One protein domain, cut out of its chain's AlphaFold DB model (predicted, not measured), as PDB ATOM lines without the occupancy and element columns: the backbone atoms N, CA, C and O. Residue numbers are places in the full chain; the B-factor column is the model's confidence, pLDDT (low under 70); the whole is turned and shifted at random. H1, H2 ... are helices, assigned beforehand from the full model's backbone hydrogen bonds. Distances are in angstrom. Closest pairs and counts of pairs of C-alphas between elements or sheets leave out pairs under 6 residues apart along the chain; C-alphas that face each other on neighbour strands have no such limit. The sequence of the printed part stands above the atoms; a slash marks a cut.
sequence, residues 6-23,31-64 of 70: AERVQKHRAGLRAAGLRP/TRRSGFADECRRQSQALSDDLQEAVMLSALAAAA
ATOM      1  N   ALA A   6      41.367  28.208 -68.990       93.19
ATOM      2  CA  ALA A   6      41.135  29.645 -68.870       93.19
ATOM      3  C   ALA A   6      39.666  30.014 -69.134       93.19
ATOM      4  O   ALA A   6      39.042  30.677 -68.304       93.19
ATOM      5  N   GLU A   7      39.085  29.513 -70.226       94.31
ATOM      6  CA  GLU A   7      37.673  29.736 -70.568       94.31
ATOM      7  C   GLU A   7      36.731  29.169 -69.495       94.31
ATOM      8  O   GLU A   7      35.749  29.809 -69.109       94.31
ATOM      9  N   ARG A   8      37.049  27.990 -68.943       94.50
ATOM     10  CA  ARG A   8      36.249  27.369 -67.878       94.50
ATOM     11  C   ARG A   8      36.293  28.180 -66.580       94.50
ATOM     12  O   ARG A   8      35.252  28.395 -65.958       94.50
ATOM     13  N   VAL A   9      37.473  28.668 -66.191       93.75
ATOM     14  CA  VAL A   9      37.648  29.543 -65.019       93.75
ATOM     15  C   VAL A   9      36.930  30.878 -65.224       93.75
ATOM     16  O   VAL A   9      36.272  31.364 -64.302       93.75
ATOM     17  N   GLN A  10      36.997  31.459 -66.425       93.69
ATOM     18  CA  GLN A  10      36.306  32.706 -66.751       93.69
ATOM     19  C   GLN A  10      34.785  32.554 -66.638       93.69
ATOM     20  O   GLN A  10      34.151  33.365 -65.959       93.69
ATOM     21  N   LYS A  11      34.211  31.499 -67.234       95.38
ATOM     22  CA  LYS A  11      32.774  31.199 -67.149       95.38
ATOM     23  C   LYS A  11      32.322  31.012 -65.698       95.38
ATOM     24  O   LYS A  11      31.319  31.592 -65.292       95.38
ATOM     25  N   HIS A  12      33.080  30.257 -64.902       93.50
ATOM     26  CA  HIS A  12      32.765  30.037 -63.490       93.50
ATOM     27  C   HIS A  12      32.783  31.345 -62.682       93.50
ATOM     28  O   HIS A  12      31.815  31.660 -61.991       93.50
ATOM     29  N   ARG A  13      33.832  32.168 -62.835       95.50
ATOM     30  CA  ARG A  13      33.918  33.481 -62.172       95.50
ATOM     31  C   ARG A  13      32.795  34.427 -62.604       95.50
ATOM     32  O   ARG A  13      32.346  35.227 -61.793       95.50
ATOM     33  N   ALA A  14      32.355  34.377 -63.863       96.38
ATOM     34  CA  ALA A  14      31.217  35.169 -64.332       96.38
ATOM     35  C   ALA A  14      29.914  34.773 -63.616       96.38
ATOM     36  O   ALA A  14      29.201  35.658 -63.150       96.38
ATOM     37  N   GLY A  15      29.659  33.472 -63.442       97.19
ATOM     38  CA  GLY A  15      28.511  32.974 -62.675       97.19
ATOM     39  C   GLY A  15      28.534  33.413 -61.207       97.19
ATOM     40  O   GLY A  15      27.537  33.929 -60.713       97.19
ATOM     41  N   LEU A  16      29.687  33.304 -60.535       96.75
ATOM     42  CA  LEU A  16      29.828  33.757 -59.145       96.75
ATOM     43  C   LEU A  16      29.582  35.268 -58.997       96.75
ATOM     44  O   LEU A  16      28.902  35.684 -58.065       96.75
ATOM     45  N   ARG A  17      30.071  36.091 -59.938       96.62
ATOM     46  CA  ARG A  17      29.795  37.539 -59.930       96.62
ATOM     47  C   ARG A  17      28.314  37.851 -60.121       96.62
ATOM     48  O   ARG A  17      27.803  38.735 -59.446       96.62
ATOM     49  N   ALA A  18      27.630  37.133 -61.012       97.38
ATOM     50  CA  ALA A  18      26.189  37.293 -61.209       97.38
ATOM     51  C   ALA A  18      25.382  36.902 -59.955       97.38
ATOM     52  O   ALA A  18      24.353  37.508 -59.687       97.38
ATOM     53  N   ALA A  19      25.884  35.953 -59.155       97.00
ATOM     54  CA  ALA A  19      25.335  35.593 -57.845       97.00
ATOM     55  C   ALA A  19      25.716  36.576 -56.712       97.00
ATOM     56  O   ALA A  19      25.443  36.301 -55.547       97.00
ATOM     57  N   GLY A  20      26.365  37.705 -57.024       96.81
ATOM     58  CA  GLY A  20      26.741  38.733 -56.048       96.81
ATOM     59  C   GLY A  20      28.066  38.487 -55.316       96.81
ATOM     60  O   GLY A  20      28.402  39.231 -54.398       96.81
ATOM     61  N   LEU A  21      28.850  37.479 -55.711       96.62
ATOM     62  CA  LEU A  21      30.121  37.148 -55.061       96.62
ATOM     63  C   LEU A  21      31.299  37.890 -55.704       96.62
ATOM     64  O   LEU A  21      31.418  37.994 -56.929       96.62
ATOM     65  N   ARG A  22      32.238  38.350 -54.872       94.94
ATOM     66  CA  ARG A  22      33.485  38.986 -55.312       94.94
ATOM     67  C   ARG A  22      34.676  38.047 -55.080       94.94
ATOM     68  O   ARG A  22      34.876  37.606 -53.951       94.94
ATOM     69  N   PRO A  23      35.508  37.769 -56.101       93.56
ATOM     70  CA  PRO A  23      36.715  36.977 -55.906       93.56
ATOM     71  C   PRO A  23      37.740  37.751 -55.068       93.56
ATOM     72  O   PRO A  23      38.025  38.917 -55.352       93.56
ATOM     73  N   THR A  31      51.490  24.764 -47.870       94.69
ATOM     74  CA  THR A  31      51.135  23.659 -46.973       94.69
ATOM     75  C   THR A  31      52.057  22.446 -47.105       94.69
ATOM     76  O   THR A  31      52.048  21.568 -46.246       94.69
ATOM     77  N   ARG A  32      52.875  22.388 -48.165       95.50
ATOM     78  CA  ARG A  32      53.827  21.294 -48.426       95.50
ATOM     79  C   ARG A  32      55.190  21.526 -47.782       95.50
ATOM     80  O   ARG A  32      56.047  20.647 -47.829       95.50
ATOM     81  N   ARG A  33      55.425  22.713 -47.220       96.31
ATOM     82  CA  ARG A  33      56.672  23.025 -46.519       96.31
ATOM     83  C   ARG A  33      56.816  22.140 -45.285       96.31
ATOM     84  O   ARG A  33      55.870  21.976 -44.514       96.31
ATOM     85  N   SER A  34      58.030  21.652 -45.044       95.75
ATOM     86  CA  SER A  34      58.371  21.016 -43.770       95.75
ATOM     87  C   SER A  34      58.039  21.958 -42.607       95.75
ATOM     88  O   SER A  34      58.360  23.147 -42.665       95.75
ATOM     89  N   GLY A  35      57.389  21.432 -41.567       94.19
ATOM     90  CA  GLY A  35      56.991  22.200 -40.382       94.19
ATOM     91  C   GLY A  35      55.685  22.991 -40.517       94.19
ATOM     92  O   GLY A  35      55.278  23.624 -39.550       94.19
ATOM     93  N   PHE A  36      54.984  22.943 -41.660       95.88
ATOM     94  CA  PHE A  36      53.670  23.592 -41.786       95.88
ATOM     95  C   PHE A  36      52.673  23.073 -40.736       95.88
ATOM     96  O   PHE A  36      52.009  23.863 -40.073       95.88
ATOM     97  N   ALA A  37      52.626  21.754 -40.523       95.94
ATOM     98  CA  ALA A  37      51.755  21.148 -39.516       95.94
ATOM     99  C   ALA A  37      52.093  21.596 -38.082       95.94
ATOM    100  O   ALA A  37      51.190  21.785 -37.266       95.94
ATOM    101  N   ASP A  38      53.377  21.794 -37.775       96.69
ATOM    102  CA  ASP A  38      53.811  22.259 -36.456       96.69
ATOM    103  C   ASP A  38      53.463  23.730 -36.243       96.69
ATOM    104  O   ASP A  38      53.011  24.102 -35.164       96.69
ATOM    105  N   GLU A  39      53.586  24.551 -37.286       95.06
ATOM    106  CA  GLU A  39      53.157  25.946 -37.252       95.06
ATOM    107  C   GLU A  39      51.640  26.073 -37.080       95.06
ATOM    108  O   GLU A  39      51.189  26.865 -36.255       95.06
ATOM    109  N   CYS A  40      50.849  25.252 -37.779       94.94
ATOM    110  CA  CYS A  40      49.405  25.180 -37.554       94.94
ATOM    111  C   CYS A  40      49.095  24.829 -36.098       94.94
ATOM    112  O   CYS A  40      48.310  25.521 -35.461       94.94
ATOM    113  N   ARG A  41      49.753  23.800 -35.546       95.75
ATOM    114  CA  ARG A  41      49.553  23.400 -34.147       95.75
ATOM    115  C   ARG A  41      49.889  24.537 -33.185       95.75
ATOM    116  O   ARG A  41      49.097  24.823 -32.293       95.75
ATOM    117  N   ARG A  42      51.031  25.199 -33.386       96.44
ATOM    118  CA  ARG A  42      51.480  26.328 -32.564       96.44
ATOM    119  C   ARG A  42      50.481  27.488 -32.608       96.44
ATOM    120  O   ARG A  42      50.185  28.065 -31.569       96.44
ATOM    121  N   GLN A  43      49.963  27.826 -33.790       94.62
ATOM    122  CA  GLN A  43      48.978  28.897 -33.957       94.62
ATOM    123  C   GLN A  43      47.624  28.543 -33.336       94.62
ATOM    124  O   GLN A  43      47.065  29.364 -32.619       94.62
ATOM    125  N   SER A  44      47.128  27.319 -33.536       94.31
ATOM    126  CA  SER A  44      45.887  26.862 -32.898       94.31
ATOM    127  C   SER A  44      45.988  26.874 -31.372       94.31
ATOM    128  O   SER A  44      45.057  27.300 -30.702       94.31
ATOM    129  N   GLN A  45      47.128  26.454 -30.814       96.19
ATOM    130  CA  GLN A  45      47.374  26.524 -29.370       96.19
ATOM    131  C   GLN A  45      47.431  27.965 -28.859       96.19
ATOM    132  O   GLN A  45      46.952  28.240 -27.769       96.19
ATOM    133  N   ALA A  46      47.986  28.895 -29.636       95.56
ATOM    134  CA  ALA A  46      48.043  30.300 -29.238       95.56
ATOM    135  C   ALA A  46      46.655  30.962 -29.145       95.56
ATOM    136  O   ALA A  46      46.518  31.968 -28.456       95.56
ATOM    137  N   LEU A  47      45.648  30.410 -29.828       95.44
ATOM    138  CA  LEU A  47      44.276  30.922 -29.854       95.44
ATOM    139  C   LEU A  47      43.316  30.148 -28.937       95.44
ATOM    140  O   LEU A  47      42.152  30.521 -28.844       95.44
ATOM    141  N   SER A  48      43.763  29.082 -28.259       92.50
ATOM    142  CA  SER A  48      42.855  28.166 -27.549       92.50
ATOM    143  C   SER A  48      42.042  28.827 -26.436       92.50
ATOM    144  O   SER A  48      40.912  28.416 -26.190       92.50
ATOM    145  N   ASP A  49      42.610  29.849 -25.794       93.12
ATOM    146  CA  ASP A  49      41.983  30.582 -24.689       93.12
ATOM    147  C   ASP A  49      41.493  31.979 -25.116       93.12
ATOM    148  O   ASP A  49      41.122  32.803 -24.275       93.12
ATOM    149  N   ASP A  50      41.499  32.277 -26.420       96.06
ATOM    150  CA  ASP A  50      41.058  33.566 -26.937       96.06
ATOM    151  C   ASP A  50      39.523  33.633 -27.034       96.06
ATOM    152  O   ASP A  50      38.859  32.814 -27.675       96.06
ATOM    153  N   LEU A  51      38.935  34.645 -26.389       94.12
ATOM    154  CA  LEU A  51      37.483  34.831 -26.367       94.12
ATOM    155  C   LEU A  51      36.910  35.157 -27.752       94.12
ATOM    156  O   LEU A  51      35.775  34.772 -28.038       94.12
ATOM    157  N   GLN A  52      37.650  35.872 -28.606       95.81
ATOM    158  CA  GLN A  52      37.180  36.178 -29.957       95.81
ATOM    159  C   GLN A  52      37.193  34.924 -30.824       95.81
ATOM    160  O   GLN A  52      36.233  34.705 -31.562       95.81
ATOM    161  N   GLU A  53      38.214  34.075 -30.689       95.56
ATOM    162  CA  GLU A  53      38.264  32.778 -31.364       95.56
ATOM    163  C   GLU A  53      37.075  31.901 -30.954       95.56
ATOM    164  O   GLU A  53      36.366  31.381 -31.814       95.56
ATOM    165  N   ALA A  54      36.767  31.813 -29.656       94.12
ATOM    166  CA  ALA A  54      35.610  31.055 -29.176       94.12
ATOM    167  C   ALA A  54      34.280  31.555 -29.777       94.12
ATOM    168  O   ALA A  54      33.440  30.758 -30.210       94.12
ATOM    169  N   VAL A  55      34.088  32.877 -29.846       96.50
ATOM    170  CA  VAL A  55      32.900  33.487 -30.465       96.50
ATOM    171  C   VAL A  55      32.852  33.207 -31.968       96.50
ATOM    172  O   VAL A  55      31.801  32.828 -32.487       96.50
ATOM    173  N   MET A  56      33.977  33.358 -32.668       94.88
ATOM    174  CA  MET A  56      34.074  33.115 -34.106       94.88
ATOM    175  C   MET A  56      33.796  31.656 -34.462       94.88
ATOM    176  O   MET A  56      33.000  31.400 -35.363       94.88
ATOM    177  N   LEU A  57      34.390  30.703 -33.741       93.19
ATOM    178  CA  LEU A  57      34.154  29.273 -33.947       93.19
ATOM    179  C   LEU A  57      32.680  28.909 -33.725       93.19
ATOM    180  O   LEU A  57      32.112  28.163 -34.522       93.19
ATOM    181  N   SER A  58      32.040  29.482 -32.701       93.94
ATOM    182  CA  SER A  58      30.604  29.306 -32.450       93.94
ATOM    183  C   SER A  58      29.745  29.857 -33.595       93.94
ATOM    184  O   SER A  58      28.860  29.169 -34.104       93.94
ATOM    185  N   ALA A  59      30.045  31.072 -34.069       94.56
ATOM    186  CA  ALA A  59      29.331  31.685 -35.187       94.56
ATOM    187  C   ALA A  59      29.500  30.891 -36.494       94.56
ATOM    188  O   ALA A  59      28.533  30.699 -37.232       94.56
ATOM    189  N   LEU A  60      30.711  30.396 -36.768       93.75
ATOM    190  CA  LEU A  60      30.999  29.552 -37.927       93.75
ATOM    191  C   LEU A  60      30.238  28.230 -37.855       93.75
ATOM    192  O   LEU A  60      29.625  27.841 -38.845       93.75
ATOM    193  N   ALA A  61      30.230  27.568 -36.696       91.06
ATOM    194  CA  ALA A  61      29.487  26.327 -36.496       91.06
ATOM    195  C   ALA A  61      27.976  26.519 -36.705       91.06
ATOM    196  O   ALA A  61      27.339  25.679 -37.330       91.06
ATOM    197  N   ALA A  62      27.414  27.642 -36.245       91.69
ATOM    198  CA  ALA A  62      25.999  27.960 -36.434       91.69
ATOM    199  C   ALA A  62      25.630  28.275 -37.896       91.69
ATOM    200  O   ALA A  62      24.506  28.013 -38.315       91.69
ATOM    201  N   ALA A  63      26.556  28.854 -38.668       91.69
ATOM    202  CA  ALA A  63      26.345  29.191 -40.075       91.69
ATOM    203  C   ALA A  63      26.674  28.040 -41.042       91.69
ATOM    204  O   ALA A  63      26.330  28.115 -42.224       91.69
ATOM    205  N   ALA A  64      27.381  27.008 -40.577       89.69
ATOM    206  CA  ALA A  64      27.830  25.911 -41.416       89.69
ATOM    207  C   ALA A  64      26.680  24.942 -41.731       89.69
ATOM    208  O   ALA A  64      26.136  24.286 -40.844       89.69
TER     209      ALA A  64
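This is residues 6 to 23 and 31 to 64 of the 70 residues of an uncharacterized protein of Candidatus Accumulibacter aalborgensis (UniProt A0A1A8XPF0). An open, flat frame of three separate helices, with an empty middle: H1 makes one side, H2 the side across from it, running much the same way, and H3 leads off from H2 through a turn, as in an L. The printed part has 52 residues, with three named helices in the order H1, H2, H3 and no named strand; the class is all helix. It is extended, with a radius of gyration of the C-alphas of 17.7 A and spans of 43 by 33 by 14 A.

Start at H1, residues 6 to 18; it is apart from H2, residues 36 to 46, and from H3, residues 51 to 63. H2 and H3 are apart too, joined by a tight link of 4 residues. In H1, H2 and H3, every O i to N i+4 pair is within hydrogen-bond range.

Find C-alpha 6 at (41.135, 29.645, -68.870); from there H1 runs 18.5 A to C-alpha 18. H2 begins at C-alpha 36, (53.670, 23.592, -41.786), and measures 15.3 A. H3 measures 18.5 A and ends at C-alpha 63, (26.345, 29.191, -40.075).

Look for the cut: residues 24 to 30 are not printed, and C-alphas 23 and 31 are 21.6 A apart. The C-alphas farthest apart, of Glu 7 and Asp 49, are 46.1 A apart. No printed residue is under 70 in pLDDT.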